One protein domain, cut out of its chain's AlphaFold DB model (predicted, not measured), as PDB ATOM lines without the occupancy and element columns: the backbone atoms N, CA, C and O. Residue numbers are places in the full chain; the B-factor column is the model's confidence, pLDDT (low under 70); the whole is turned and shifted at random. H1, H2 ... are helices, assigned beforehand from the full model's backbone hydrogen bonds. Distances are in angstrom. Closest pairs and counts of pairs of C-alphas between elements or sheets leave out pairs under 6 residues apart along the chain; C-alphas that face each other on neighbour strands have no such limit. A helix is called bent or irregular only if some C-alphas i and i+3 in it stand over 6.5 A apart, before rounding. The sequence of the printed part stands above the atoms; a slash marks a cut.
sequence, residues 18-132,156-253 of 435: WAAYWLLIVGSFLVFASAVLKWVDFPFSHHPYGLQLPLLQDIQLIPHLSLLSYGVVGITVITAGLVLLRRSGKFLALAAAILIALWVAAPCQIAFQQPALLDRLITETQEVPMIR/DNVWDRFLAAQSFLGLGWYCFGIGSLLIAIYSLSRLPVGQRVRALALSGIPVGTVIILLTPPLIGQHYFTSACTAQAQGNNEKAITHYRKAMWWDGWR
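This is residues 18 to 132 and 156 to 253 of the 435 residues of an uncharacterized protein of Spartobacteria bacterium (UniProt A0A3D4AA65). Four helices, H1, H2, H3 and H6, make an up-and-down bundle at one end of the domain, and the bent helix H8 runs along H3 with its first arm, H8a, then on past it with H8b, which folds back as a helical hairpin with H9 at the far end. H5 crosses the end of H3, H4 turns off at the same end, and short H7 leads from H6 into H8. The printed part has 213 residues with nine named helices, H1 to H9 in chain order, and no named strand; the class is all helix. It is only just compact, close to loose, with a radius of gyration of the C-alphas of 20.2 A, and spans 68 by 46 by 26 A.

H1, residues 18 to 36, begins at C-alpha 18 (27.902, -77.207, -3.223) and is 28.0 A long. H2 is residues 70 to 84, and H3, residues 89 to 112, is 34.3 A long with a kink of 33 degrees near residue 106. H4, residues 115 to 132, has a kink of 27 degrees near residue 126. H5 is residues 158 to 167, H6 residues 171 to 190, 29.0 A, and H7 residues 193 to 201. H8, residues 204 to 232, was assigned as one helix by its hydrogen bonds but is bent: C-alphas 213 and 216 are 6.9 A apart. Its arms are H8a, residues 204 to 213, and H8b, residues 216 to 232, 24.5 A. H9, residues 236 to 249, ends at C-alpha 249 (12.080, -29.721, -6.257).

H3 is the hub, touching six helices. It touches H6 at a shallow tilt of 28 degrees, closest C-alphas Ala 96 and Ala 184, 5.1 A. H1 touches H6, closest C-alphas Gly 27 and Gly 179, 3.8 A. H2 forms helical hairpins with H1 and H3. H8a touches H3, the same way, closest C-alphas Ala 101 and Pro 206, 3.9 A. H7 only just touches H3, with 3 pairs of C-alphas within 8 A. H5 touches H3 about perpendicular, at 73 degrees. H4 and H3 touch only at the corner. H8b and H9 touch, closest C-alphas Gly 220 and Ala 246, 4.1 A. H1 and H9 are apart. Every O i to N i+4 pair is within hydrogen-bond range in H2, H5, H6, H8a, H8b and H9; the counts are 13 of 15 in H1, 18 of 20 in H3, 12 of 14 in H4 and 3 of 5 in H7.

The C-alphas farthest apart, Trp 18 and Gly 234, are 69.6 A apart. Residues 133 to 155 are not printed, and C-alphas 132 and 156 are 26.6 A apart across the cut. The link from H1 to H2 is long, 33 residues. Residues 58 to 65 have pLDDT under 70.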
ATOM      1  N   TRP A  18      29.315 -76.880  -3.402       78.00
ATOM      2  CA  TRP A  18      27.902 -77.207  -3.223       78.00
ATOM      3  C   TRP A  18      27.173 -76.161  -2.369       78.00
ATOM      4  O   TRP A  18      26.121 -75.670  -2.772       78.00
ATOM      5  N   ALA A  19      27.776 -75.723  -1.261       80.00
ATOM      6  CA  ALA A  19      27.262 -74.630  -0.434       80.00
ATOM      7  C   ALA A  19      27.134 -73.312  -1.221       80.00
ATOM      8  O   ALA A  19      26.153 -72.591  -1.061       80.00
ATOM      9  N   ALA A  20      28.074 -73.012  -2.123       81.31
ATOM     10  CA  ALA A  20      27.969 -71.838  -2.986       81.31
ATOM     11  C   ALA A  20      26.771 -71.939  -3.947       81.31
ATOM     12  O   ALA A  20      26.029 -70.973  -4.102       81.31
ATOM     13  N   TYR A  21      26.526 -73.099  -4.564       88.56
ATOM     14  CA  TYR A  21      25.351 -73.274  -5.428       88.56
ATOM     15  C   TYR A  21      24.026 -73.119  -4.672       88.56
ATOM     16  O   TYR A  21      23.079 -72.581  -5.244       88.56
ATOM     17  N   TRP A  22      23.968 -73.488  -3.390       91.81
ATOM     18  CA  TRP A  22      22.794 -73.217  -2.558       91.81
ATOM     19  C   TRP A  22      22.491 -71.730  -2.408       91.81
ATOM     20  O   TRP A  22      21.322 -71.362  -2.472       91.81
ATOM     21  N   LEU A  23      23.505 -70.867  -2.288       91.25
ATOM     22  CA  LEU A  23      23.289 -69.414  -2.239       91.25
ATOM     23  C   LEU A  23      22.589 -68.911  -3.507       91.25
ATOM     24  O   LEU A  23      21.662 -68.109  -3.421       91.25
ATOM     25  N   LEU A  24      22.993 -69.413  -4.677       92.94
ATOM     26  CA  LEU A  24      22.362 -69.052  -5.945       92.94
ATOM     27  C   LEU A  24      20.934 -69.601  -6.051       92.94
ATOM     28  O   LEU A  24      20.046 -68.875  -6.488       92.94
ATOM     29  N   ILE A  25      20.711 -70.861  -5.664       93.75
ATOM     30  CA  ILE A  25      19.395 -71.514  -5.739       93.75
ATOM     31  C   ILE A  25      18.405 -70.823  -4.800       93.75
ATOM     32  O   ILE A  25      17.348 -70.384  -5.247       93.75
ATOM     33  N   VAL A  26      18.766 -70.673  -3.522       95.81
ATOM     34  CA  VAL A  26      17.927 -70.007  -2.515       95.81
ATOM     35  C   VAL A  26      17.725 -68.543  -2.881       95.81
ATOM     36  O   VAL A  26      16.598 -68.062  -2.857       95.81
ATOM     37  N   GLY A  27      18.789 -67.842  -3.289       94.69
ATOM     38  CA  GLY A  27      18.692 -66.443  -3.692       94.69
ATOM     39  C   GLY A  27      17.763 -66.237  -4.886       94.69
ATOM     40  O   GLY A  27      16.900 -65.363  -4.851       94.69
ATOM     41  N   SER A  28      17.866 -67.093  -5.907       95.25
ATOM     42  CA  SER A  28      16.969 -67.051  -7.067       95.25
ATOM     43  C   SER A  28      15.530 -67.358  -6.666       95.25
ATOM     44  O   SER A  28      14.624 -66.624  -7.052       95.25
ATOM     45  N   PHE A  29      15.315 -68.398  -5.856       96.44
ATOM     46  CA  PHE A  29      13.990 -68.762  -5.360       96.44
ATOM     47  C   PHE A  29      13.329 -67.611  -4.594       96.44
ATOM     48  O   PHE A  29      12.167 -67.312  -4.845       96.44
ATOM     49  N   LEU A  30      14.070 -66.917  -3.726       96.06
ATOM     50  CA  LEU A  30      13.564 -65.759  -2.990       96.06
ATOM     51  C   LEU A  30      13.188 -64.593  -3.915       96.06
ATOM     52  O   LEU A  30      12.136 -63.987  -3.720       96.06
ATOM     53  N   VAL A  31      13.992 -64.308  -4.944       94.62
ATOM     54  CA  VAL A  31      13.662 -63.281  -5.950       94.62
ATOM     55  C   VAL A  31      12.400 -63.665  -6.730       94.62
ATOM     56  O   VAL A  31      11.518 -62.827  -6.891       94.62
ATOM     57  N   PHE A  32      12.243 -64.922  -7.152       94.19
ATOM     58  CA  PHE A  32      11.015 -65.380  -7.818       94.19
ATOM     59  C   PHE A  32       9.793 -65.322  -6.897       94.19
ATOM     60  O   PHE A  32       8.757 -64.784  -7.286       94.19
ATOM     61  N   ALA A  33       9.917 -65.829  -5.669       93.75
ATOM     62  CA  ALA A  33       8.848 -65.799  -4.679       93.75
ATOM     63  C   ALA A  33       8.421 -64.359  -4.368       93.75
ATOM     64  O   ALA A  33       7.229 -64.082  -4.261       93.75
ATOM     65  N   SER A  34       9.370 -63.419  -4.301       94.38
ATOM     66  CA  SER A  34       9.059 -62.014  -4.032       94.38
ATOM     67  C   SER A  34       8.076 -61.398  -5.033       94.38
ATOM     68  O   SER A  34       7.338 -60.495  -4.657       94.38
ATOM     69  N   ALA A  35       8.010 -61.884  -6.279       91.38
ATOM     70  CA  ALA A  35       7.108 -61.337  -7.288       91.38
ATOM     71  C   ALA A  35       5.624 -61.548  -6.928       91.38
ATOM     72  O   ALA A  35       4.791 -60.693  -7.225       91.38
ATOM     73  N   VAL A  36       5.300 -62.654  -6.249       92.00
ATOM     74  CA  VAL A  36       3.929 -63.011  -5.838       92.00
ATOM     75  C   VAL A  36       3.634 -62.700  -4.368       92.00
ATOM     76  O   VAL A  36       2.505 -62.859  -3.916       92.00
ATOM     77  N   LEU A  37       4.639 -62.263  -3.608       92.56
ATOM     78  CA  LEU A  37       4.488 -61.864  -2.209       92.56
ATOM     79  C   LEU A  37       4.093 -60.386  -2.096       92.56
ATOM     80  O   LEU A  37       4.329 -59.598  -3.012       92.56
ATOM     81  N   LYS A  38       3.490 -60.016  -0.959       91.38
ATOM     82  CA  LYS A  38       3.095 -58.633  -0.643       91.38
ATOM     83  C   LYS A  38       4.338 -57.748  -0.525       91.38
ATOM     84  O   LYS A  38       5.239 -58.071   0.251       91.38
ATOM     85  N   TRP A  39       4.404 -56.673  -1.306       90.25
ATOM     86  CA  TRP A  39       5.525 -55.723  -1.285       90.25
ATOM     87  C   TRP A  39       5.252 -54.510  -0.410       90.25
ATOM     88  O   TRP A  39       6.179 -54.036   0.242       90.25
ATOM     89  N   VAL A  40       4.011 -54.028  -0.395       88.62
ATOM     90  CA  VAL A  40       3.590 -52.879   0.412       88.62
ATOM     91  C   VAL A  40       2.355 -53.273   1.211       88.62
ATOM     92  O   VAL A  40       1.395 -53.801   0.650       88.62
ATOM     93  N   ASP A  41       2.377 -53.027   2.510       85.81
ATOM     94  CA  ASP A  41       1.307 -53.356   3.433       85.81
ATOM     95  C   ASP A  41       0.419 -52.126   3.664       85.81
ATOM     96  O   ASP A  41       0.738 -51.245   4.456       85.81
ATOM     97  N   PHE A  42      -0.711 -52.073   2.959       80.69
ATOM     98  CA  PHE A  42      -1.778 -51.112   3.237       80.69
ATOM     99  C   PHE A  42      -2.577 -51.491   4.496       80.69
ATOM    100  O   PHE A  42      -2.863 -52.677   4.681       80.69
ATOM    101  N   PRO A  43      -2.963 -50.521   5.347       74.12
ATOM    102  CA  PRO A  43      -3.827 -50.775   6.501       74.12
ATOM    103  C   PRO A  43      -5.239 -51.222   6.116       74.12
ATOM    104  O   PRO A  43      -5.790 -52.095   6.779       74.12
ATOM    105  N   PHE A  44      -5.809 -50.637   5.058       70.25
ATOM    106  CA  PHE A  44      -7.178 -50.918   4.630       70.25
ATOM    107  C   PHE A  44      -7.237 -51.557   3.249       70.25
ATOM    108  O   PHE A  44      -7.920 -52.569   3.066       70.25
ATOM    109  N   SER A  45      -6.511 -50.991   2.286       74.19
ATOM    110  CA  SER A  45      -6.554 -51.436   0.899       74.19
ATOM    111  C   SER A  45      -5.879 -52.790   0.677       74.19
ATOM    112  O   SER A  45      -5.048 -53.259   1.454       74.19
ATOM    113  N   HIS A  46      -6.195 -53.416  -0.455       75.19
ATOM    114  CA  HIS A  46      -5.494 -54.614  -0.896       75.19
ATOM    115  C   HIS A  46      -3.988 -54.342  -1.071       75.19
ATOM    116  O   HIS A  46      -3.574 -53.459  -1.822       75.19
ATOM    117  N   HIS A  47      -3.157 -55.163  -0.432       82.69
ATOM    118  CA  HIS A  47      -1.698 -55.069  -0.504       82.69
ATOM    119  C   HIS A  47      -1.177 -55.403  -1.916       82.69
ATOM    120  O   HIS A  47      -1.448 -56.508  -2.403       82.69
ATOM    121  N   PRO A  48      -0.422 -54.521  -2.595       83.88
ATOM    122  CA  PRO A  48       0.140 -54.835  -3.900       83.88
ATOM    123  C   PRO A  48       1.236 -55.900  -3.802       83.88
ATOM    124  O   PRO A  48       2.114 -55.873  -2.930       83.88
ATOM    125  N   TYR A  49       1.212 -56.822  -4.760       88.19
ATOM    126  CA  TYR A  49       2.281 -57.798  -4.967       88.19
ATOM    127  C   TYR A  49       3.423 -57.210  -5.809       88.19
ATOM    128  O   TYR A  49       3.253 -56.201  -6.498       88.19
ATOM    129  N   GLY A  50       4.582 -57.871  -5.845       84.06
ATOM    130  CA  GLY A  50       5.718 -57.428  -6.670       84.06
ATOM    131  C   GLY A  50       5.398 -57.308  -8.171       84.06
ATOM    132  O   GLY A  50       5.962 -56.467  -8.871       84.06
ATOM    133  N   LEU A  51       4.459 -58.108  -8.687       86.69
ATOM    134  CA  LEU A  51       3.956 -58.016 -10.070       86.69
ATOM    135  C   LEU A  51       3.049 -56.800 -10.333       86.69
ATOM    136  O   LEU A  51       2.821 -56.430 -11.483       86.69
ATOM    137  N   GLN A  52       2.528 -56.188  -9.272       86.31
ATOM    138  CA  GLN A  52       1.592 -55.069  -9.345       86.31
ATOM    139  C   GLN A  52       2.257 -53.728  -9.098       86.31
ATOM    140  O   GLN A  52       1.756 -52.737  -9.606       86.31
ATOM    141  N   LEU A  53       3.374 -53.690  -8.361       84.12
ATOM    142  CA  LEU A  53       4.078 -52.452  -8.039       84.12
ATOM    143  C   LEU A  53       4.869 -51.942  -9.265       84.12
ATOM    144  O   LEU A  53       5.918 -52.520  -9.577       84.12
ATOM    145  N   PRO A  54       4.387 -50.909  -9.986       84.62
ATOM    146  CA  PRO A  54       5.063 -50.372 -11.152       84.62
ATOM    147  C   PRO A  54       6.340 -49.629 -10.755       84.62
ATOM    148  O   PRO A  54       6.447 -49.023  -9.690       84.62
ATOM    149  N   LEU A  55       7.307 -49.674 -11.657       81.69
ATOM    150  CA  LEU A  55       8.578 -48.986 -11.571       81.69
ATOM    151  C   LEU A  55       8.437 -47.607 -12.233       81.69
ATOM    152  O   LEU A  55       8.041 -47.537 -13.395       81.69
ATOM    153  N   LEU A  56       8.803 -46.530 -11.526       71.12
ATOM    154  CA  LEU A  56       8.880 -45.148 -12.050       71.12
ATOM    155  C   LEU A  56       7.559 -44.515 -12.546       71.12
ATOM    156  O   LEU A  56       7.598 -43.438 -13.138       71.12
ATOM    157  N   GLN A  57       6.404 -45.143 -12.327       72.38
ATOM    158  CA  GLN A  57       5.102 -44.591 -12.716       72.38
ATOM    159  C   GLN A  57       4.360 -44.068 -11.484       72.38
ATOM    160  O   GLN A  57       4.360 -44.737 -10.453       72.38
ATOM    161  N   ASP A  58       3.741 -42.893 -11.587       62.19
ATOM    162  CA  ASP A  58       2.945 -42.318 -10.501       62.19
ATOM    163  C   ASP A  58       1.617 -43.080 -10.369       62.19
ATOM    164  O   ASP A  58       0.921 -43.310 -11.365       62.19
ATOM    165  N   ILE A  59       1.302 -43.560  -9.166       60.12
ATOM    166  CA  ILE A  59       0.196 -44.499  -8.941       60.12
ATOM    167  C   ILE A  59      -0.908 -43.793  -8.172       60.12
ATOM    168  O   ILE A  59      -0.842 -43.667  -6.955       60.12
ATOM    169  N   GLN A  60      -1.976 -43.424  -8.872       57.59
ATOM    170  CA  GLN A  60      -3.250 -43.112  -8.216       57.59
ATOM    171  C   GLN A  60      -4.103 -44.383  -8.025       57.59
ATOM    172  O   GLN A  60      -4.808 -44.528  -7.028       57.59
ATOM    173  N   LEU A  61      -3.988 -45.357  -8.937       58.69
ATOM    174  CA  LEU A  61      -4.724 -46.628  -8.922       58.69
ATOM    175  C   LEU A  61      -3.771 -47.801  -9.185       58.69
ATOM    176  O   LEU A  61      -3.061 -47.810 -10.188       58.69
ATOM    177  N   ILE A  62      -3.761 -48.794  -8.290       58.97
ATOM    178  CA  ILE A  62      -2.898 -49.979  -8.397       58.97
ATOM    179  C   ILE A  62      -3.389 -50.847  -9.572       58.97
ATOM    180  O   ILE A  62      -4.511 -51.360  -9.512       58.97
ATOM    181  N   PRO A  63      -2.593 -51.043 -10.640       59.75
ATOM    182  CA  PRO A  63      -2.989 -51.897 -11.752       59.75
ATOM    183  C   PRO A  63      -2.960 -53.376 -11.346       59.75
ATOM    184  O   PRO A  63      -2.139 -53.803 -10.534       59.75
ATOM    185  N   HIS A  64      -3.813 -54.197 -11.966       63.19
ATOM    186  CA  HIS A  64      -3.845 -55.639 -11.691       63.19
ATOM    187  C   HIS A  64      -2.539 -56.355 -12.071       63.19
ATOM    188  O   HIS A  64      -2.161 -57.312 -11.395       63.19
ATOM    189  N   LEU A  65      -1.862 -55.889 -13.127       69.69
ATOM    190  CA  LEU A  65      -0.563 -56.355 -13.618       69.69
ATOM    191  C   LEU A  65       0.136 -55.198 -14.344       69.69
ATOM    192  O   LEU A  65      -0.480 -54.551 -15.192       69.69
ATOM    193  N   SER A  66       1.419 -54.966 -14.059       77.44
ATOM    194  CA  SER A  66       2.249 -54.019 -14.815       77.44
ATOM    195  C   SER A  66       3.423 -54.745 -15.469       77.44
ATOM    196  O   SER A  66       4.140 -55.503 -14.820       77.44
ATOM    197  N   LEU A  67       3.642 -54.515 -16.768       80.44
ATOM    198  CA  LEU A  67       4.796 -55.073 -17.489       80.44
ATOM    199  C   LEU A  67       6.124 -54.480 -16.994       80.44
ATOM    200  O   LEU A  67       7.158 -55.138 -17.059       80.44
ATOM    201  N   LEU A  68       6.083 -53.254 -16.471       86.19
ATOM    202  CA  LEU A  68       7.210 -52.569 -15.844       86.19
ATOM    203  C   LEU A  68       7.050 -52.594 -14.323       86.19
ATOM    204  O   LEU A  68       7.094 -51.554 -13.680       86.19
ATOM    205  N   SER A  69       6.825 -53.772 -13.739       90.56
ATOM    206  CA  SER A  69       6.788 -53.930 -12.284       90.56
ATOM    207  C   SER A  69       8.142 -54.357 -11.715       90.56
ATOM    208  O   SER A  69       8.955 -54.982 -12.404       90.56
ATOM    209  N   TYR A  70       8.358 -54.104 -10.425       89.75
ATOM    210  CA  TYR A  70       9.539 -54.593  -9.706       89.75
ATOM    211  C   TYR A  70       9.725 -56.113  -9.825       89.75
ATOM    212  O   TYR A  70      10.833 -56.589 -10.068       89.75
ATOM    213  N   GLY A  71       8.637 -56.880  -9.712       90.06
ATOM    214  CA  GLY A  71       8.639 -58.333  -9.863       90.06
ATOM    215  C   GLY A  71       8.999 -58.792 -11.279       90.06
ATOM    216  O   GLY A  71       9.856 -59.661 -11.434       90.06
ATOM    217  N   VAL A  72       8.401 -58.195 -12.319       93.06
ATOM    218  CA  VAL A  72       8.682 -58.562 -13.721       93.06
ATOM    219  C   VAL A  72      10.125 -58.213 -14.095       93.06
ATOM    220  O   VAL A  72      10.850 -59.048 -14.647       93.06
ATOM    221  N   VAL A  73      10.585 -57.010 -13.743       94.00
ATOM    222  CA  VAL A  73      11.970 -56.587 -13.991       94.00
ATOM    223  C   VAL A  73      12.948 -57.455 -13.190       94.00
ATOM    224  O   VAL A  73      13.946 -57.923 -13.731       94.00
ATOM    225  N   GLY A  74      12.636 -57.771 -11.932       93.00
ATOM    226  CA  GLY A  74      13.434 -58.684 -11.115       93.00
ATOM    227  C   GLY A  74      13.605 -60.067 -11.753       93.00
ATOM    228  O   GLY A  74      14.729 -60.557 -11.888       93.00
ATOM    229  N   ILE A  75      12.502 -60.668 -12.214       94.19
ATOM    230  CA  ILE A  75      12.489 -61.975 -12.890       94.19
ATOM    231  C   ILE A  75      13.291 -61.939 -14.199       94.19
ATOM    232  O   ILE A  75      14.092 -62.837 -14.475       94.19
ATOM    233  N   THR A  76      13.105 -60.909 -15.018       94.50
ATOM    234  CA  THR A  76      13.823 -60.780 -16.298       94.50
ATOM    235  C   THR A  76      15.327 -60.585 -16.095       94.50
ATOM    236  O   THR A  76      16.128 -61.238 -16.766       94.50
ATOM    237  N   VAL A  77      15.738 -59.775 -15.116       94.81
ATOM    238  CA  VAL A  77      17.155 -59.557 -14.789       94.81
ATOM    239  C   VAL A  77      17.812 -60.843 -14.285       94.81
ATOM    240  O   VAL A  77      18.906 -61.189 -14.742       94.81
ATOM    241  N   ILE A  78      17.160 -61.590 -13.386       94.06
ATOM    242  CA  ILE A  78      17.749 -62.829 -12.866       94.06
ATOM    243  C   ILE A  78      17.810 -63.936 -13.915       94.06
ATOM    244  O   ILE A  78      18.832 -64.613 -14.027       94.06
ATOM    245  N   THR A  79      16.765 -64.098 -14.728       93.44
ATOM    246  CA  THR A  79      16.754 -65.095 -15.809       93.44
ATOM    247  C   THR A  79      17.834 -64.793 -16.845       93.44
ATOM    248  O   THR A  79      18.605 -65.691 -17.191       93.44
ATOM    249  N   ALA A  80      17.987 -63.531 -17.257       93.56
ATOM    250  CA  ALA A  80      19.080 -63.107 -18.129       93.56
ATOM    251  C   ALA A  80      20.457 -63.374 -17.496       93.56
ATOM    252  O   ALA A  80      21.344 -63.929 -18.150       93.56
ATOM    253  N   GLY A  81      20.629 -63.053 -16.208       91.25
ATOM    254  CA  GLY A  81      21.857 -63.322 -15.456       91.25
ATOM    255  C   GLY A  81      22.216 -64.812 -15.392       91.25
ATOM    256  O   GLY A  81      23.375 -65.173 -15.606       91.25
ATOM    257  N   LEU A  82      21.231 -65.685 -15.160       91.06
ATOM    258  CA  LEU A  82      21.406 -67.142 -15.105       91.06
ATOM    259  C   LEU A  82      21.714 -67.752 -16.480       91.06
ATOM    260  O   LEU A  82      22.581 -68.621 -16.582       91.06
ATOM    261  N   VAL A  83      21.060 -67.285 -17.547       92.25
ATOM    262  CA  VAL A  83      21.341 -67.735 -18.923       92.25
ATOM    263  C   VAL A  83      22.756 -67.323 -19.343       92.25
ATOM    264  O   VAL A  83      23.521 -68.138 -19.868       92.25
ATOM    265  N   LEU A  84      23.142 -66.076 -19.056       91.12
ATOM    266  CA  LEU A  84      24.456 -65.528 -19.403       91.12
ATOM    267  C   LEU A  84      25.588 -65.997 -18.477       91.12
ATOM    268  O   LEU A  84      26.760 -65.856 -18.842       91.12
ATOM    269  N   LEU A  85      25.272 -66.624 -17.337       87.19
ATOM    270  CA  LEU A  85      26.257 -67.230 -16.435       87.19
ATOM    271  C   LEU A  85      27.148 -68.249 -17.158       87.19
ATOM    272  O   LEU A  85      28.337 -68.342 -16.860       87.19
ATOM    273  N   ARG A  86      26.599 -68.965 -18.152       82.81
ATOM    274  CA  ARG A  86      27.356 -69.916 -18.987       82.81
ATOM    275  C   ARG A  86      28.465 -69.243 -19.802       82.81
ATOM    276  O   ARG A  86      29.445 -69.896 -20.140       82.81
ATOM    277  N   ARG A  87      28.319 -67.950 -20.115       85.50
ATOM    278  CA  ARG A  87      29.265 -67.169 -20.925       85.50
ATOM    279  C   ARG A  87      30.276 -66.412 -20.068       85.50
ATOM    280  O   ARG A  87      31.454 -66.366 -20.413       85.50
ATOM    281  N   SER A  88      29.837 -65.782 -18.976       84.44
ATOM    282  CA  SER A  88      30.732 -65.078 -18.051       84.44
ATOM    283  C   SER A  88      30.078 -64.821 -16.694       84.44
ATOM    284  O   SER A  88      28.975 -64.284 -16.627       84.44
ATOM    285  N   GLY A  89      30.815 -65.066 -15.604       82.38
ATOM    286  CA  GLY A  89      30.380 -64.705 -14.245       82.38
ATOM    287  C   GLY A  89      30.172 -63.198 -14.023       82.38
ATOM    288  O   GLY A  89      29.494 -62.809 -13.077       82.38
ATOM    289  N   LYS A  90      30.692 -62.342 -14.915       86.88
ATOM    290  CA  LYS A  90      30.506 -60.881 -14.855       86.88
ATOM    291  C   LYS A  90      29.052 -60.460 -15.071       86.88
ATOM    292  O   LYS A  90      28.610 -59.504 -14.447       86.88
ATOM    293  N   PHE A  91      28.309 -61.172 -15.921       89.19
ATOM    294  CA  PHE A  91      26.897 -60.866 -16.166       89.19
ATOM    295  C   PHE A  91      26.034 -61.166 -14.944       89.19
ATOM    296  O   PHE A  91      25.112 -60.412 -14.660       89.19
ATOM    297  N   LEU A  92      26.373 -62.209 -14.179       90.00
ATOM    298  CA  LEU A  92      25.682 -62.500 -12.927       90.00
ATOM    299  C   LEU A  92      25.980 -61.443 -11.856       90.00
ATOM    300  O   LEU A  92      25.070 -61.042 -11.141       90.00
ATOM    301  N   ALA A  93      27.221 -60.951 -11.775       89.94
ATOM    302  CA  ALA A  93      27.567 -59.846 -10.878       89.94
ATOM    303  C   ALA A  93      26.832 -58.544 -11.254       89.94
ATOM    304  O   ALA A  93      26.349 -57.838 -10.374       89.94
ATOM    305  N   LEU A  94      26.690 -58.256 -12.553       92.62
ATOM    306  CA  LEU A  94      25.890 -57.128 -13.039       92.62
ATOM    307  C   LEU A  94      24.401 -57.302 -12.719       92.62
ATOM    308  O   LEU A  94      23.785 -56.372 -12.209       92.62
ATOM    309  N   ALA A  95      23.836 -58.486 -12.965       93.69
ATOM    310  CA  ALA A  95      22.451 -58.790 -12.615       93.69
ATOM    311  C   ALA A  95      22.211 -58.611 -11.109       93.69
ATOM    312  O   ALA A  95      21.256 -57.953 -10.718       93.69
ATOM    313  N   ALA A  96      23.120 -59.106 -10.264       93.62
ATOM    314  CA  ALA A  96      23.046 -58.918  -8.820       93.62
ATOM    315  C   ALA A  96      23.107 -57.433  -8.418       93.62
ATOM    316  O   ALA A  96      22.336 -57.003  -7.565       93.62
ATOM    317  N   ALA A  97      23.973 -56.636  -9.053       94.19
ATOM    318  CA  ALA A  97      24.054 -55.196  -8.800       94.19
ATOM    319  C   ALA A  97      22.764 -54.457  -9.196       94.19
ATOM    320  O   ALA A  97      22.305 -53.600  -8.445       94.19
ATOM    321  N   ILE A  98      22.149 -54.820 -10.328       95.25
ATOM    322  CA  ILE A  98      20.856 -54.268 -10.767       95.25
ATOM    323  C   ILE A  98      19.740 -54.666  -9.794       95.25
ATOM    324  O   ILE A  98      18.941 -53.819  -9.410       95.25
ATOM    325  N   LEU A  99      19.697 -55.925  -9.350       95.88
ATOM    326  CA  LEU A  99      18.703 -56.383  -8.375       95.88
ATOM    327  C   LEU A  99      18.842 -55.651  -7.031       95.88
ATOM    328  O   LEU A  99      17.846 -55.199  -6.476       95.88
ATOM    329  N   ILE A 100      20.069 -55.445  -6.538       95.56
ATOM    330  CA  ILE A 100      20.315 -54.631  -5.336       95.56
ATOM    331  C   ILE A 100      19.891 -53.174  -5.568       95.56
ATOM    332  O   ILE A 100      19.297 -52.569  -4.680       95.56
ATOM    333  N   ALA A 101      20.145 -52.610  -6.751       95.00
ATOM    334  CA  ALA A 101      19.697 -51.258  -7.081       95.00
ATOM    335  C   ALA A 101      18.168 -51.141  -7.057       95.00
ATOM    336  O   ALA A 101      17.649 -50.200  -6.466       95.00
ATOM    337  N   LEU A 102      17.444 -52.122  -7.604       94.31
ATOM    338  CA  LEU A 102      15.981 -52.187  -7.516       94.31
ATOM    339  C   LEU A 102      15.500 -52.333  -6.066       94.31
ATOM    340  O   LEU A 102      14.543 -51.672  -5.669       94.31
ATOM    341  N   TRP A 103      16.181 -53.153  -5.264       95.00
ATOM    342  CA  TRP A 103      15.830 -53.378  -3.861       95.00
ATOM    343  C   TRP A 103      15.890 -52.083  -3.045       95.00
ATOM    344  O   TRP A 103      14.946 -51.769  -2.319       95.00
ATOM    345  N   VAL A 104      16.969 -51.310  -3.200       93.62
ATOM    346  CA  VAL A 104      17.144 -50.033  -2.495       93.62
ATOM    347  C   VAL A 104      16.291 -48.922  -3.118       93.62
ATOM    348  O   VAL A 104      15.818 -48.042  -2.405       93.62
ATOM    349  N   ALA A 105      16.032 -48.973  -4.428       92.12
ATOM    350  CA  ALA A 105      15.186 -47.992  -5.097       92.12
ATOM    351  C   ALA A 105      13.741 -48.011  -4.591       92.12
ATOM    352  O   ALA A 105      13.150 -46.948  -4.500       92.12
ATOM    353  N   ALA A 106      13.177 -49.177  -4.258       91.19
ATOM    354  CA  ALA A 106      11.769 -49.300  -3.869       91.19
ATOM    355  C   ALA A 106      11.336 -48.353  -2.726       91.19
ATOM    356  O   ALA A 106      10.458 -47.524  -2.965       91.19
ATOM    357  N   PRO A 107      11.952 -48.376  -1.525       91.81
ATOM    358  CA  PRO A 107      11.591 -47.429  -0.468       91.81
ATOM    359  C   PRO A 107      11.865 -45.973  -0.849       91.81
ATOM    360  O   PRO A 107      11.084 -45.098  -0.495       91.81
ATOM    361  N   CYS A 108      12.939 -45.694  -1.596       91.50
ATOM    362  CA  CYS A 108      13.244 -44.335  -2.046       91.50
ATOM    363  C   CYS A 108      12.221 -43.809  -3.069       91.50
ATOM    364  O   CYS A 108      11.891 -42.629  -3.044       91.50
ATOM    365  N   GLN A 109      11.710 -44.662  -3.960       90.81
ATOM    366  CA  GLN A 109      10.669 -44.285  -4.918       90.81
ATOM    367  C   GLN A 109       9.358 -43.979  -4.198       90.81
ATOM    368  O   GLN A 109       8.783 -42.921  -4.443       90.81
ATOM    369  N   ILE A 110       8.944 -44.839  -3.262       89.75
ATOM    370  CA  ILE A 110       7.750 -44.603  -2.436       89.75
ATOM    371  C   ILE A 110       7.910 -43.304  -1.633       89.75
ATOM    372  O   ILE A 110       7.003 -42.482  -1.612       89.75
ATOM    373  N   ALA A 111       9.075 -43.083  -1.015       90.69
ATOM    374  CA  ALA A 111       9.305 -41.920  -0.161       90.69
ATOM    375  C   ALA A 111       9.388 -40.583  -0.919       90.69
ATOM    376  O   ALA A 111       9.006 -39.551  -0.368       90.69
ATOM    377  N   PHE A 112       9.943 -40.574  -2.138       89.75
ATOM    378  CA  PHE A 112      10.375 -39.327  -2.791       89.75
ATOM    379  C   PHE A 112       9.855 -39.113  -4.210       89.75
ATOM    380  O   PHE A 112       9.840 -37.975  -4.672       89.75
ATOM    381  N   GLN A 113       9.465 -40.169  -4.925       87.00
ATOM    382  CA  GLN A 113       8.971 -40.056  -6.304       87.00
ATOM    383  C   GLN A 113       7.461 -40.246  -6.425       87.00
ATOM    384  O   GLN A 113       6.885 -39.754  -7.386       87.00
ATOM    385  N   GLN A 114       6.835 -40.942  -5.475       87.31
ATOM    386  CA  GLN A 114       5.402 -41.244  -5.480       87.31
ATOM    387  C   GLN A 114       4.721 -40.641  -4.242       87.31
ATOM    388  O   GLN A 114       4.274 -41.379  -3.359       87.31
ATOM    389  N   PRO A 115       4.638 -39.302  -4.144       84.38
ATOM    390  CA  PRO A 115       4.079 -38.649  -2.967       84.38
ATOM    391  C   PRO A 115       2.609 -39.033  -2.739       84.38
ATOM    392  O   PRO A 115       2.230 -39.291  -1.604       84.38
ATOM    393  N   ALA A 116       1.827 -39.242  -3.805       82.38
ATOM    394  CA  ALA A 116       0.443 -39.710  -3.700       82.38
ATOM    395  C   ALA A 116       0.316 -41.102  -3.048       82.38
ATOM    396  O   ALA A 116      -0.620 -41.358  -2.292       82.38
ATOM    397  N   LEU A 117       1.263 -42.011  -3.312       85.12
ATOM    398  CA  LEU A 117       1.263 -43.344  -2.704       85.12
ATOM    399  C   LEU A 117       1.577 -43.264  -1.208       85.12
ATOM    400  O   LEU A 117       0.920 -43.927  -0.407       85.12
ATOM    401  N   LEU A 118       2.577 -42.461  -0.837       87.19
ATOM    402  CA  LEU A 118       2.933 -42.250   0.562       87.19
ATOM    403  C   LEU A 118       1.800 -41.546   1.326       87.19
ATOM    404  O   LEU A 118       1.470 -41.975   2.431       87.19
ATOM    405  N   ASP A 119       1.164 -40.534   0.729       83.69
ATOM    406  CA  ASP A 119       0.031 -39.818   1.326       83.69
ATOM    407  C   ASP A 119      -1.149 -40.764   1.541       83.69
ATOM    408  O   ASP A 119      -1.711 -40.795   2.632       83.69
ATOM    409  N   ARG A 120      -1.447 -41.641   0.574       82.44
ATOM    410  CA  ARG A 120      -2.460 -42.689   0.745       82.44
ATOM    411  C   ARG A 120      -2.129 -43.645   1.890       82.44
ATOM    412  O   ARG A 120      -3.006 -43.947   2.692       82.44
ATOM    413  N   LEU A 121      -0.889 -44.131   1.984       85.06
ATOM    414  CA  LEU A 121      -0.472 -45.051   3.056       85.06
ATOM    415  C   LEU A 121      -0.625 -44.413   4.444       85.06
ATOM    416  O   LEU A 121      -1.092 -45.054   5.391       85.06
ATOM    417  N   ILE A 122      -0.259 -43.137   4.558       84.62
ATOM    418  CA  ILE A 122      -0.390 -42.365   5.796       84.62
ATOM    419  C   ILE A 122      -1.861 -42.086   6.098       84.62
ATOM    420  O   ILE A 122      -2.298 -42.325   7.222       84.62
ATOM    421  N   THR A 123      -2.630 -41.648   5.102       80.06
ATOM    422  CA  THR A 123      -4.057 -41.341   5.233       80.06
ATOM    423  C   THR A 123      -4.835 -42.577   5.667       80.06
ATOM    424  O   THR A 123      -5.523 -42.521   6.680       80.06
ATOM    425  N   GLU A 124      -4.644 -43.735   5.023       80.31
ATOM    426  CA  GLU A 124      -5.286 -44.985   5.456       80.31
ATOM    427  C   GLU A 124      -4.918 -45.336   6.905       80.31
ATOM    428  O   GLU A 124      -5.772 -45.768   7.675       80.31
ATOM    429  N   THR A 125      -3.671 -45.093   7.321       79.75
ATOM    430  CA  THR A 125      -3.234 -45.326   8.709       79.75
ATOM    431  C   THR A 125      -3.938 -44.389   9.701       79.75
ATOM    432  O   THR A 125      -4.254 -44.796  10.823       79.75
ATOM    433  N   GLN A 126      -4.195 -43.143   9.301       77.25
ATOM    434  CA  GLN A 126      -4.872 -42.121  10.105       77.25
ATOM    435  C   GLN A 126      -6.402 -42.263  10.104       77.25
ATOM    436  O   GLN A 126      -7.052 -41.868  11.073       77.25
ATOM    437  N   GLU A 127      -6.989 -42.856   9.065       76.44
ATOM    438  CA  GLU A 127      -8.423 -43.143   8.993       76.44
ATOM    439  C   GLU A 127      -8.833 -44.268   9.955       76.44
ATOM    440  O   GLU A 127      -9.950 -44.246  10.478       76.44
ATOM    441  N   VAL A 128      -7.935 -45.223  10.253       75.06
ATOM    442  CA  VAL A 128      -8.245 -46.377  11.121       75.06
ATOM    443  C   VAL A 128      -8.795 -45.942  12.488       75.06
ATOM    444  O   VAL A 128      -9.885 -46.397  12.853       75.06
ATOM    445  N   PRO A 129      -8.128 -45.058  13.259       74.75
ATOM    446  CA  PRO A 129      -8.667 -44.577  14.530       74.75
ATOM    447  C   PRO A 129      -9.982 -43.815  14.391       74.75
ATOM    448  O   PRO A 129     -10.827 -43.916  15.277       74.75
ATOM    449  N   MET A 130     -10.166 -43.056  13.307       78.12
ATOM    450  CA  MET A 130     -11.386 -42.280  13.088       78.12
ATOM    451  C   MET A 130     -12.590 -43.208  12.912       78.12
ATOM    452  O   MET A 130     -13.580 -43.066  13.633       78.12
ATOM    453  N   ILE A 131     -12.476 -44.213  12.039       76.19
ATOM    454  CA  ILE A 131     -13.574 -45.152  11.787       76.19
ATOM    455  C   ILE A 131     -13.813 -46.031  13.012       76.19
ATOM    456  O   ILE A 131     -14.959 -46.218  13.401       76.19
ATOM    457  N   ARG A 132     -12.755 -46.514  13.678       75.69
ATOM    458  CA  ARG A 132     -12.900 -47.322  14.902       75.69
ATOM    459  C   ARG A 132     -13.472 -46.528  16.076       75.69
ATOM    460  O   ARG A 132     -14.261 -47.046  16.860       75.69
ATOM    461  N   ASP A 156       7.930 -34.510   7.933       78.44
ATOM    462  CA  ASP A 156       8.458 -33.171   7.695       78.44
ATOM    463  C   ASP A 156       9.880 -33.205   7.132       78.44
ATOM    464  O   ASP A 156      10.258 -32.332   6.337       78.44
ATOM    465  N   ASN A 157      10.655 -34.237   7.483       86.44
ATOM    466  CA  ASN A 157      12.018 -34.431   7.002       86.44
ATOM    467  C   ASN A 157      12.134 -35.606   6.031       86.44
ATOM    468  O   ASN A 157      11.430 -36.610   6.118       86.44
ATOM    469  N   VAL A 158      13.135 -35.517   5.152       89.44
ATOM    470  CA  VAL A 158      13.512 -36.572   4.193       89.44
ATOM    471  C   VAL A 158      13.737 -37.921   4.887       89.44
ATOM    472  O   VAL A 158      13.359 -38.964   4.358       89.44
ATOM    473  N   TRP A 159      14.338 -37.901   6.079       89.25
ATOM    474  CA  TRP A 159      14.590 -39.112   6.856       89.25
ATOM    475  C   TRP A 159      13.302 -39.750   7.376       89.25
ATOM    476  O   TRP A 159      13.124 -40.959   7.246       89.25
ATOM    477  N   ASP A 160      12.378 -38.943   7.889       89.06
ATOM    478  CA  ASP A 160      11.139 -39.455   8.465       89.06
ATOM    479  C   ASP A 160      10.218 -40.011   7.370       89.06
ATOM    480  O   ASP A 160       9.652 -41.089   7.529       89.06
ATOM    481  N   ARG A 161      10.201 -39.386   6.182       90.50
ATOM    482  CA  ARG A 161       9.535 -39.939   4.986       90.50
ATOM    483  C   ARG A 161      10.117 -41.281   4.556       90.50
ATOM    484  O   ARG A 161       9.371 -42.191   4.200       90.50
ATOM    485  N   PHE A 162      11.441 -41.424   4.600       91.38
ATOM    486  CA  PHE A 162      12.089 -42.700   4.300       91.38
ATOM    487  C   PHE A 162      11.697 -43.780   5.314       91.38
ATOM    488  O   PHE A 162      11.348 -44.892   4.918       91.38
ATOM    489  N   LEU A 163      11.702 -43.451   6.610       90.06
ATOM    490  CA  LEU A 163      11.275 -44.367   7.668       90.06
ATOM    491  C   LEU A 163       9.792 -44.740   7.545       90.06
ATOM    492  O   LEU A 163       9.448 -45.911   7.724       90.06
ATOM    493  N   ALA A 164       8.932 -43.779   7.200       89.50
ATOM    494  CA  ALA A 164       7.517 -44.007   6.938       89.50
ATOM    495  C   ALA A 164       7.342 -44.989   5.773       89.50
ATOM    496  O   ALA A 164       6.755 -46.053   5.962       89.50
ATOM    497  N   ALA A 165       7.949 -44.715   4.615       90.75
ATOM    498  CA  ALA A 165       7.904 -45.606   3.455       90.75
ATOM    499  C   ALA A 165       8.438 -47.013   3.775       90.75
ATOM    500  O   ALA A 165       7.828 -48.012   3.398       90.75
ATOM    501  N   GLN A 166       9.546 -47.107   4.518       90.81
ATOM    502  CA  GLN A 166      10.125 -48.386   4.926       90.81
ATOM    503  C   GLN A 166       9.194 -49.184   5.849       90.81
ATOM    504  O   GLN A 166       9.175 -50.413   5.787       90.81
ATOM    505  N   SER A 167       8.425 -48.509   6.703       89.62
ATOM    506  CA  SER A 167       7.530 -49.165   7.658       89.62
ATOM    507  C   SER A 167       6.365 -49.912   7.002       89.62
ATOM    508  O   SER A 167       5.850 -50.852   7.605       89.62
ATOM    509  N   PHE A 168       6.002 -49.530   5.774       89.75
ATOM    510  CA  PHE A 168       4.961 -50.171   4.976       89.75
ATOM    511  C   PHE A 168       5.497 -51.294   4.080       89.75
ATOM    512  O   PHE A 168       4.733 -51.869   3.317       89.75
ATOM    513  N   LEU A 169       6.793 -51.622   4.109       91.69
ATOM    514  CA  LEU A 169       7.331 -52.685   3.258       91.69
ATOM    515  C   LEU A 169       6.987 -54.073   3.805       91.69
ATOM    516  O   LEU A 169       7.314 -54.421   4.940       91.69
ATOM    517  N   GLY A 170       6.391 -54.888   2.940       91.44
ATOM    518  CA  GLY A 170       5.991 -56.254   3.239       91.44
ATOM    519  C   GLY A 170       7.095 -57.288   3.006       91.44
ATOM    520  O   GLY A 170       8.204 -57.010   2.533       91.44
ATOM    521  N   LEU A 171       6.762 -58.546   3.299       92.75
ATOM    522  CA  LEU A 171       7.677 -59.692   3.228       92.75
ATOM    523  C   LEU A 171       8.301 -59.897   1.833       92.75
ATOM    524  O   LEU A 171       9.444 -60.343   1.729       92.75
ATOM    525  N   GLY A 172       7.595 -59.526   0.762       93.75
ATOM    526  CA  GLY A 172       8.098 -59.597  -0.609       93.75
ATOM    527  C   GLY A 172       9.359 -58.762  -0.823       93.75
ATOM    528  O   GLY A 172      10.326 -59.266  -1.396       93.75
ATOM    529  N   TRP A 173       9.410 -57.539  -0.288       95.25
ATOM    530  CA  TRP A 173      10.589 -56.672  -0.395       95.25
ATOM    531  C   TRP A 173      11.804 -57.263   0.336       95.25
ATOM    532  O   TRP A 173      12.909 -57.296  -0.214       95.25
ATOM    533  N   TYR A 174      11.602 -57.810   1.541       95.06
ATOM    534  CA  TYR A 174      12.666 -58.475   2.300       95.06
ATOM    535  C   TYR A 174      13.203 -59.711   1.570       95.06
ATOM    536  O   TYR A 174      14.419 -59.880   1.454       95.06
ATOM    537  N   CYS A 175      12.317 -60.556   1.030       95.69
ATOM    538  CA  CYS A 175      12.714 -61.709   0.223       95.69
ATOM    539  C   CYS A 175      13.515 -61.281  -1.012       95.69
ATOM    540  O   CYS A 175      14.556 -61.876  -1.297       95.69
ATOM    541  N   PHE A 176      13.076 -60.230  -1.710       96.19
ATOM    542  CA  PHE A 176      13.780 -59.697  -2.874       96.19
ATOM    543  C   PHE A 176      15.195 -59.220  -2.515       96.19
ATOM    544  O   PHE A 176      16.165 -59.604  -3.172       96.19
ATOM    545  N   GLY A 177      15.335 -58.444  -1.438       95.06
ATOM    546  CA  GLY A 177      16.623 -57.933  -0.969       95.06
ATOM    547  C   GLY A 177      17.591 -59.024  -0.525       95.06
ATOM    548  O   GLY A 177      18.721 -59.094  -1.013       95.06
ATOM    549  N   ILE A 178      17.135 -59.926   0.351       96.31
ATOM    550  CA  ILE A 178      17.940 -61.058   0.830       96.31
ATOM    551  C   ILE A 178      18.354 -61.938  -0.352       96.31
ATOM    552  O   ILE A 178      19.525 -62.297  -0.471       96.31
ATOM    553  N   GLY A 179      17.425 -62.238  -1.265       96.25
ATOM    554  CA  GLY A 179      17.717 -63.019  -2.461       96.25
ATOM    555  C   GLY A 179      18.805 -62.377  -3.324       96.25
ATOM    556  O   GLY A 179      19.789 -63.032  -3.672       96.25
ATOM    557  N   SER A 180      18.686 -61.072  -3.577       96.06
ATOM    558  CA  SER A 180      19.659 -60.275  -4.336       96.06
ATOM    559  C   SER A 180      21.053 -60.281  -3.696       96.06
ATOM    560  O   SER A 180      22.055 -60.469  -4.392       96.06
ATOM    561  N   LEU A 181      21.130 -60.150  -2.368       95.50
ATOM    562  CA  LEU A 181      22.386 -60.212  -1.616       95.50
ATOM    563  C   LEU A 181      23.042 -61.596  -1.699       95.50
ATOM    564  O   LEU A 181      24.248 -61.684  -1.929       95.50
ATOM    565  N   LEU A 182      22.270 -62.680  -1.572       95.38
ATOM    566  CA  LEU A 182      22.796 -64.047  -1.692       95.38
ATOM    567  C   LEU A 182      23.402 -64.297  -3.081       95.38
ATOM    568  O   LEU A 182      24.491 -64.871  -3.193       95.38
ATOM    569  N   ILE A 183      22.747 -63.809  -4.137       94.00
ATOM    570  CA  ILE A 183      23.252 -63.903  -5.515       94.00
ATOM    571  C   ILE A 183      24.524 -63.063  -5.685       94.00
ATOM    572  O   ILE A 183      25.483 -63.520  -6.316       94.00
ATOM    573  N   ALA A 184      24.579 -61.868  -5.091       93.00
ATOM    574  CA  ALA A 184      25.772 -61.026  -5.115       93.00
ATOM    575  C   ALA A 184      26.962 -61.713  -4.429       93.00
ATOM    576  O   ALA A 184      28.034 -61.813  -5.033       93.00
ATOM    577  N   ILE A 185      26.762 -62.262  -3.224       91.81
ATOM    578  CA  ILE A 185      27.782 -63.012  -2.472       91.81
ATOM    579  C   ILE A 185      28.289 -64.199  -3.299       91.81
ATOM    580  O   ILE A 185      29.503 -64.387  -3.445       91.81
ATOM    581  N   TYR A 186      27.376 -64.963  -3.909       92.19
ATOM    582  CA  TYR A 186      27.743 -66.049  -4.813       92.19
ATOM    583  C   TYR A 186      28.599 -65.549  -5.984       92.19
ATOM    584  O   TYR A 186      29.675 -66.098  -6.242       92.19
ATOM    585  N   SER A 187      28.168 -64.482  -6.662       90.06
ATOM    586  CA  SER A 187      28.872 -63.942  -7.830       90.06
ATOM    587  C   SER A 187      30.299 -63.480  -7.494       90.06
ATOM    588  O   SER A 187      31.241 -63.805  -8.219       90.06
ATOM    589  N   LEU A 188      30.486 -62.813  -6.350       88.31
ATOM    590  CA  LEU A 188      31.782 -62.338  -5.859       88.31
ATOM    591  C   LEU A 188      32.719 -63.497  -5.504       88.31
ATOM    592  O   LEU A 188      33.914 -63.440  -5.811       88.31
ATOM    593  N   SER A 189      32.185 -64.569  -4.910       86.12
ATOM    594  CA  SER A 189      32.978 -65.742  -4.520       86.12
ATOM    595  C   SER A 189      33.608 -66.464  -5.722       86.12
ATOM    596  O   SER A 189      34.736 -66.955  -5.632       86.12
ATOM    597  N   ARG A 190      32.917 -66.463  -6.871       85.94
ATOM    598  CA  ARG A 190      33.317 -67.147  -8.112       85.94
ATOM    599  C   ARG A 190      34.298 -66.359  -8.980       85.94
ATOM    600  O   ARG A 190      34.915 -66.951  -9.866       85.94
ATOM    601  N   LEU A 191      34.442 -65.052  -8.764       85.31
ATOM    602  CA  LEU A 191      35.322 -64.215  -9.577       85.31
ATOM    603  C   LEU A 191      36.789 -64.306  -9.115       85.31
ATOM    604  O   LEU A 191      37.056 -64.296  -7.906       85.31
ATOM    605  N   PRO A 192      37.758 -64.344 -10.053       85.75
ATOM    606  CA  PRO A 192      39.179 -64.285  -9.720       85.75
ATOM    607  C   PRO A 192      39.528 -62.935  -9.079       85.75
ATOM    608  O   PRO A 192      38.917 -61.917  -9.402       85.75
ATOM    609  N   VAL A 193      40.530 -62.915  -8.193       83.81
ATOM    610  CA  VAL A 193      40.860 -61.765  -7.321       83.81
ATOM    611  C   VAL A 193      40.974 -60.441  -8.091       83.81
ATOM    612  O   VAL A 193      40.354 -59.457  -7.698       83.81
ATOM    613  N   GLY A 194      41.654 -60.425  -9.243       80.38
ATOM    614  CA  GLY A 194      41.792 -59.216 -10.072       80.38
ATOM    615  C   GLY A 194      40.489 -58.712 -10.713       80.38
ATOM    616  O   GLY A 194      40.386 -57.543 -11.073       80.38
ATOM    617  N   GLN A 195      39.467 -59.562 -10.840       83.19
ATOM    618  CA  GLN A 195      38.141 -59.174 -11.340       83.19
ATOM    619  C   GLN A 195      37.172 -58.797 -10.215       83.19
ATOM    620  O   GLN A 195      36.193 -58.105 -10.488       83.19
ATOM    621  N   ARG A 196      37.455 -59.180  -8.959       84.06
ATOM    622  CA  ARG A 196      36.629 -58.806  -7.799       84.06
ATOM    623  C   ARG A 196      36.565 -57.297  -7.615       84.06
ATOM    624  O   ARG A 196      35.488 -56.782  -7.372       84.06
ATOM    625  N   VAL A 197      37.672 -56.584  -7.823       84.44
ATOM    626  CA  VAL A 197      37.708 -55.113  -7.725       84.44
ATOM    627  C   VAL A 197      36.784 -54.457  -8.758       84.44
ATOM    628  O   VAL A 197      36.036 -53.543  -8.431       84.44
ATOM    629  N   ARG A 198      36.761 -54.965 -10.000       82.62
ATOM    630  CA  ARG A 198      35.852 -54.455 -11.043       82.62
ATOM    631  C   ARG A 198      34.390 -54.801 -10.765       82.62
ATOM    632  O   ARG A 198      33.519 -54.003 -11.077       82.62
ATOM    633  N   ALA A 199      34.118 -55.971 -10.191       80.94
ATOM    634  CA  ALA A 199      32.767 -56.334  -9.768       80.94
ATOM    635  C   ALA A 199      32.305 -55.512  -8.557       80.94
ATOM    636  O   ALA A 199      31.147 -55.123  -8.505       80.94
ATOM    637  N   LEU A 200      33.209 -55.178  -7.635       84.00
ATOM    638  CA  LEU A 200      32.929 -54.242  -6.549       84.00
ATOM    639  C   LEU A 200      32.621 -52.844  -7.082       84.00
ATOM    640  O   LEU A 200      31.734 -52.207  -6.543       84.00
ATOM    641  N   ALA A 201      33.248 -52.394  -8.173       88.00
ATOM    642  CA  ALA A 201      32.880 -51.122  -8.803       88.00
ATOM    643  C   ALA A 201      31.413 -51.083  -9.290       88.00
ATOM    644  O   ALA A 201      30.836 -50.002  -9.393       88.00
ATOM    645  N   LEU A 202      30.771 -52.238  -9.525       89.12
ATOM    646  CA  LEU A 202      29.337 -52.302  -9.842       89.12
ATOM    647  C   LEU A 202      28.445 -51.936  -8.647       89.12
ATOM    648  O   LEU A 202      27.277 -51.621  -8.861       89.12
ATOM    649  N   SER A 203      28.969 -51.898  -7.415       86.00
ATOM    650  CA  SER A 203      28.247 -51.320  -6.270       86.00
ATOM    651  C   SER A 203      27.985 -49.818  -6.442       86.00
ATOM    652  O   SER A 203      27.102 -49.275  -5.786       86.00
ATOM    653  N   GLY A 204      28.672 -49.159  -7.383       90.06
ATOM    654  CA  GLY A 204      28.346 -47.799  -7.798       90.06
ATOM    655  C   GLY A 204      26.945 -47.666  -8.404       90.06
ATOM    656  O   GLY A 204      26.376 -46.584  -8.333       90.06
ATOM    657  N   ILE A 205      26.355 -48.745  -8.944       93.31
ATOM    658  CA  ILE A 205      24.994 -48.728  -9.505       93.31
ATOM    659  C   ILE A 205      23.948 -48.446  -8.410       93.31
ATOM    660  O   ILE A 205      23.290 -47.412  -8.510       93.31
ATOM    661  N   PRO A 206      23.797 -49.273  -7.350       92.62
ATOM    662  CA  PRO A 206      22.820 -48.996  -6.297       92.62
ATOM    663  C   PRO A 206      23.080 -47.665  -5.583       92.62
ATOM    664  O   PRO A 206      22.133 -46.943  -5.286       92.62
ATOM    665  N   VAL A 207      24.350 -47.297  -5.365       93.19
ATOM    666  CA  VAL A 207      24.709 -45.998  -4.767       93.19
ATOM    667  C   VAL A 207      24.268 -44.839  -5.666       93.19
ATOM    668  O   VAL A 207      23.642 -43.896  -5.188       93.19
ATOM    669  N   GLY A 208      24.540 -44.918  -6.970       93.56
ATOM    670  CA  GLY A 208      24.117 -43.914  -7.942       93.56
ATOM    671  C   GLY A 208      22.598 -43.773  -8.004       93.56
ATOM    672  O   GLY A 208      22.093 -42.653  -8.018       93.56
ATOM    673  N   THR A 209      21.860 -44.886  -7.958       92.62
ATOM    674  CA  THR A 209      20.392 -44.870  -7.890       92.62
ATOM    675  C   THR A 209      19.896 -44.114  -6.659       92.62
ATOM    676  O   THR A 209      19.065 -43.225  -6.797       92.62
ATOM    677  N   VAL A 210      20.442 -44.394  -5.473       91.50
ATOM    678  CA  VAL A 210      20.069 -43.685  -4.236       91.50
ATOM    679  C   VAL A 210      20.351 -42.187  -4.334       91.50
ATOM    680  O   VAL A 210      19.491 -41.384  -3.983       91.50
ATOM    681  N   ILE A 211      21.520 -41.799  -4.853       93.56
ATOM    682  CA  ILE A 211      21.885 -40.387  -5.028       93.56
ATOM    683  C   ILE A 211      20.887 -39.683  -5.954       93.56
ATOM    684  O   ILE A 211      20.399 -38.606  -5.615       93.56
ATOM    685  N   ILE A 212      20.545 -40.292  -7.092       93.25
ATOM    686  CA  ILE A 212      19.589 -39.721  -8.049       93.25
ATOM    687  C   ILE A 212      18.215 -39.525  -7.396       93.25
ATOM    688  O   ILE A 212      17.606 -38.475  -7.577       93.25
ATOM    689  N   LEU A 213      17.749 -40.500  -6.611       91.31
ATOM    690  CA  LEU A 213      16.444 -40.438  -5.946       91.31
ATOM    691  C   LEU A 213      16.405 -39.434  -4.780       91.31
ATOM    692  O   LEU A 213      15.379 -38.799  -4.561       91.31
ATOM    693  N   LEU A 214      17.510 -39.264  -4.045       92.44
ATOM    694  CA  LEU A 214      17.597 -38.363  -2.888       92.44
ATOM    695  C   LEU A 214      17.910 -36.909  -3.247       92.44
ATOM    696  O   LEU A 214      17.641 -36.015  -2.447       92.44
ATOM    697  N   THR A 215      18.501 -36.642  -4.411       93.25
ATOM    698  CA  THR A 215      18.959 -35.282  -4.736       93.25
ATOM    699  C   THR A 215      17.804 -34.266  -4.786       93.25
ATOM    700  O   THR A 215      17.914 -33.249  -4.097       93.25
ATOM    701  N   PRO A 216      16.684 -34.511  -5.502       93.75
ATOM    702  CA  PRO A 216      15.558 -33.572  -5.522       93.75
ATOM    703  C   PRO A 216      14.973 -33.240  -4.132       93.75
ATOM    704  O   PRO A 216      14.939 -32.054  -3.792       93.75
ATOM    705  N   PRO A 217      14.608 -34.215  -3.267       93.19
ATOM    706  CA  PRO A 217      14.039 -33.897  -1.958       93.19
ATOM    707  C   PRO A 217      15.041 -33.215  -1.018       93.19
ATOM    708  O   PRO A 217      14.637 -32.390  -0.205       93.19
ATOM    709  N   LEU A 218      16.350 -33.476  -1.138       94.44
ATOM    710  CA  LEU A 218      17.366 -32.752  -0.360       94.44
ATOM    711  C   LEU A 218      17.459 -31.273  -0.763       94.44
ATOM    712  O   LEU A 218      17.564 -30.403   0.104       94.44
ATOM    713  N   ILE A 219      17.385 -30.973  -2.065       95.75
ATOM    714  CA  ILE A 219      17.335 -29.588  -2.555       95.75
ATOM    715  C   ILE A 219      16.032 -28.916  -2.097       95.75
ATOM    716  O   ILE A 219      16.058 -27.780  -1.619       95.75
ATOM    717  N   GLY A 220      14.904 -29.627  -2.181       94.81
ATOM    718  CA  GLY A 220      13.612 -29.149  -1.686       94.81
ATOM    719  C   GLY A 220      13.629 -28.837  -0.188       94.81
ATOM    720  O   GLY A 220      13.204 -27.756   0.216       94.81
ATOM    721  N   GLN A 221      14.209 -29.721   0.633       94.75
ATOM    722  CA  GLN A 221      14.399 -29.506   2.073       94.75
ATOM    723  C   GLN A 221      15.224 -28.248   2.350       94.75
ATOM    724  O   GLN A 221      14.863 -27.443   3.204       94.75
ATOM    725  N   HIS A 222      16.324 -28.054   1.619       96.38
ATOM    726  CA  HIS A 222      17.169 -26.876   1.785       96.38
ATOM    727  C   HIS A 222      16.404 -25.575   1.498       96.38
ATOM    728  O   HIS A 222      16.503 -24.610   2.265       96.38
ATOM    729  N   TYR A 223      15.613 -25.547   0.422       97.31
ATOM    730  CA  TYR A 223      14.779 -24.391   0.103       97.31
ATOM    731  C   TYR A 223      13.664 -24.174   1.121       97.31
ATOM    732  O   TYR A 223      13.401 -23.027   1.468       97.31
ATOM    733  N   PHE A 224      13.065 -25.242   1.644       95.69
ATOM    734  CA  PHE A 224      12.057 -25.143   2.694       95.69
ATOM    735  C   PHE A 224      12.632 -24.517   3.969       95.69
ATOM    736  O   PHE A 224      12.104 -23.520   4.452       95.69
ATOM    737  N   THR A 225      13.776 -25.007   4.453       95.38
ATOM    738  CA  THR A 225      14.458 -24.409   5.612       95.38
ATOM    739  C   THR A 225      14.800 -22.940   5.359       95.38
ATOM    740  O   THR A 225      14.585 -22.099   6.228       95.38
ATOM    741  N   SER A 226      15.269 -22.608   4.151       96.88
ATOM    742  CA  SER A 226      15.562 -21.221   3.757       96.88
ATOM    743  C   SER A 226      14.306 -20.335   3.733       96.88
ATOM    744  O   SER A 226      14.372 -19.152   4.075       96.88
ATOM    745  N   ALA A 227      13.153 -20.900   3.362       96.56
ATOM    746  CA  ALA A 227      11.865 -20.217   3.395       96.56
ATOM    747  C   ALA A 227      11.447 -19.905   4.834       96.56
ATOM    748  O   ALA A 227      11.146 -18.751   5.138       96.56
ATOM    749  N   CYS A 228      11.531 -20.888   5.734       95.38
ATOM    750  CA  CYS A 228      11.230 -20.696   7.152       95.38
ATOM    751  C   CYS A 228      12.149 -19.645   7.792       95.38
ATOM    752  O   CYS A 228      11.680 -18.796   8.548       95.38
ATOM    753  N   THR A 229      13.448 -19.634   7.456       97.06
ATOM    754  CA  THR A 229      14.363 -18.598   7.965       97.06
ATOM    755  C   THR A 229      14.031 -17.213   7.417       97.06
ATOM    756  O   THR A 229      14.068 -16.244   8.170       97.06
ATOM    757  N   ALA A 230      13.677 -17.098   6.132       96.19
ATOM    758  CA  ALA A 230      13.271 -15.823   5.539       96.19
ATOM    759  C   ALA A 230      11.954 -15.306   6.146       96.19
ATOM    760  O   ALA A 230      11.835 -14.113   6.425       96.19
ATOM    761  N   GLN A 231      11.005 -16.206   6.416       96.06
ATOM    762  CA  GLN A 231       9.749 -15.903   7.099       96.06
ATOM    763  C   GLN A 231       9.997 -15.398   8.525       96.06
ATOM    764  O   GLN A 231       9.458 -14.364   8.905       96.06
ATOM    765  N   ALA A 232      10.858 -16.070   9.296       95.50
ATOM    766  CA  ALA A 232      11.221 -15.635  10.647       95.50
ATOM    767  C   ALA A 232      11.923 -14.263  10.668       95.50
ATOM    768  O   ALA A 232      11.847 -13.537  11.656       95.50
ATOM    769  N   GLN A 233      12.583 -13.888   9.570       96.12
ATOM    770  CA  GLN A 233      13.200 -12.573   9.376       96.12
ATOM    771  C   GLN A 233      12.212 -11.498   8.884       96.12
ATOM    772  O   GLN A 233      12.621 -10.360   8.664       96.12
ATOM    773  N   GLY A 234      10.936 -11.841   8.672       94.12
ATOM    774  CA  GLY A 234       9.916 -10.938   8.128       94.12
ATOM    775  C   GLY A 234      10.081 -10.633   6.635       94.12
ATOM    776  O   GLY A 234       9.458  -9.709   6.119       94.12
ATOM    777  N   ASN A 235      10.930 -11.380   5.918       95.19
ATOM    778  CA  ASN A 235      11.132 -11.196   4.485       95.19
ATOM    779  C   ASN A 235      10.158 -12.070   3.683       95.19
ATOM    780  O   ASN A 235      10.520 -13.127   3.158       95.19
ATOM    781  N   ASN A 236       8.910 -11.611   3.609       94.12
ATOM    782  CA  ASN A 236       7.793 -12.366   3.047       94.12
ATOM    783  C   ASN A 236       7.999 -12.755   1.572       94.12
ATOM    784  O   ASN A 236       7.788 -13.909   1.210       94.12
ATOM    785  N   GLU A 237       8.470 -11.842   0.715       93.31
ATOM    786  CA  GLU A 237       8.677 -12.126  -0.718       93.31
ATOM    787  C   GLU A 237       9.738 -13.209  -0.956       93.31
ATOM    788  O   GLU A 237       9.558 -14.120  -1.777       93.31
ATOM    789  N   LYS A 238      10.848 -13.152  -0.205       95.56
ATOM    790  CA  LYS A 238      11.876 -14.196  -0.265       95.56
ATOM    791  C   LYS A 238      11.345 -15.521   0.264       95.56
ATOM    792  O   LYS A 238      11.626 -16.552  -0.346       95.56
ATOM    793  N   ALA A 239      10.575 -15.505   1.352       96.88
ATOM    794  CA  ALA A 239       9.969 -16.709   1.909       96.88
ATOM    795  C   ALA A 239       9.041 -17.394   0.893       96.88
ATOM    796  O   ALA A 239       9.236 -18.573   0.607       96.88
ATOM    797  N   ILE A 240       8.128 -16.647   0.259       95.44
ATOM    798  CA  ILE A 240       7.229 -17.161  -0.791       95.44
ATOM    799  C   ILE A 240       8.032 -17.781  -1.942       95.44
ATOM    800  O   ILE A 240       7.764 -18.905  -2.371       95.44
ATOM    801  N   THR A 241       9.068 -17.081  -2.415       96.06
ATOM    802  CA  THR A 241       9.928 -17.575  -3.500       96.06
ATOM    803  C   THR A 241      10.625 -18.884  -3.122       96.06
ATOM    804  O   THR A 241      10.724 -19.801  -3.942       96.06
ATOM    805  N   HIS A 242      11.119 -18.993  -1.887       97.81
ATOM    806  CA  HIS A 242      11.772 -20.202  -1.399       97.81
ATOM    807  C   HIS A 242      10.788 -21.359  -1.193       97.81
ATOM    808  O   HIS A 242      11.126 -22.477  -1.581       97.81
ATOM    809  N   TYR A 243       9.571 -21.112  -0.700       96.69
ATOM    810  CA  TYR A 243       8.530 -22.143  -0.615       96.69
ATOM    811  C   TYR A 243       8.165 -22.695  -1.998       96.69
ATOM    812  O   TYR A 243       8.203 -23.908  -2.197       96.69
ATOM    813  N   ARG A 244       7.935 -21.829  -2.993       95.69
ATOM    814  CA  ARG A 244       7.644 -22.265  -4.374       95.69
ATOM    815  C   ARG A 244       8.786 -23.091  -4.976       95.69
ATOM    816  O   ARG A 244       8.540 -24.105  -5.625       95.69
ATOM    817  N   LYS A 245      10.047 -22.713  -4.723       96.81
ATOM    818  CA  LYS A 245      11.216 -23.519  -5.134       96.81
ATOM    819  C   LYS A 245      11.279 -24.864  -4.414       96.81
ATOM    820  O   LYS A 245      11.643 -25.852  -5.044       96.81
ATOM    821  N   ALA A 246      10.936 -24.908  -3.128       96.12
ATOM    822  CA  ALA A 246      10.888 -26.153  -2.372       96.12
ATOM    823  C   ALA A 246       9.870 -27.124  -2.980       96.12
ATOM    824  O   ALA A 246      10.211 -28.273  -3.230       96.12
ATOM    825  N   MET A 247       8.668 -26.641  -3.303       94.44
ATOM    826  CA  MET A 247       7.610 -27.437  -3.937       94.44
ATOM    827  C   MET A 247       7.980 -27.903  -5.349       94.44
ATOM    828  O   MET A 247       7.621 -29.003  -5.749       94.44
ATOM    829  N   TRP A 248       8.722 -27.090  -6.107       93.94
ATOM    830  CA  TRP A 248       9.180 -27.477  -7.442       93.94
ATOM    831  C   TRP A 248      10.187 -28.637  -7.412       93.94
ATOM    832  O   TRP A 248      10.156 -29.505  -8.281       93.94
ATOM    833  N   TRP A 249      11.078 -28.660  -6.417       93.62
ATOM    834  CA  TRP A 249      12.080 -29.721  -6.257       93.62
ATOM    835  C   TRP A 249      11.560 -30.962  -5.523       93.62
ATOM    836  O   TRP A 249      12.110 -32.047  -5.704       93.62
ATOM    837  N   ASP A 250      10.535 -30.805  -4.689       91.69
ATOM    838  CA  ASP A 250      10.000 -31.848  -3.820       91.69
ATOM    839  C   ASP A 250       8.482 -31.962  -3.996       91.69
ATOM    840  O   ASP A 250       7.707 -31.220  -3.390       91.69
ATOM    841  N   GLY A 251       8.060 -32.925  -4.823       87.44
ATOM    842  CA  GLY A 251       6.649 -33.150  -5.146       87.44
ATOM    843  C   GLY A 251       5.777 -33.467  -3.927       87.44
ATOM    844  O   GLY A 251       4.599 -33.128  -3.930       87.44
ATOM    845  N   TRP A 252       6.349 -34.024  -2.851       88.75
ATOM    846  CA  TRP A 252       5.636 -34.198  -1.580       88.75
ATOM    847  C   TRP A 252       5.192 -32.855  -0.997       88.75
ATOM    848  O   TRP A 252       4.052 -32.686  -0.582       88.75
ATOM    849  N   ARG A 253       6.078 -31.855  -1.023       90.69
ATOM    850  CA  ARG A 253       5.763 -30.502  -0.544       90.69
ATOM    851  C   ARG A 253       4.750 -29.795  -1.434       90.69
ATOM    852  O   ARG A 253       4.025 -28.941  -0.945       90.69
TER     853      ARG A 253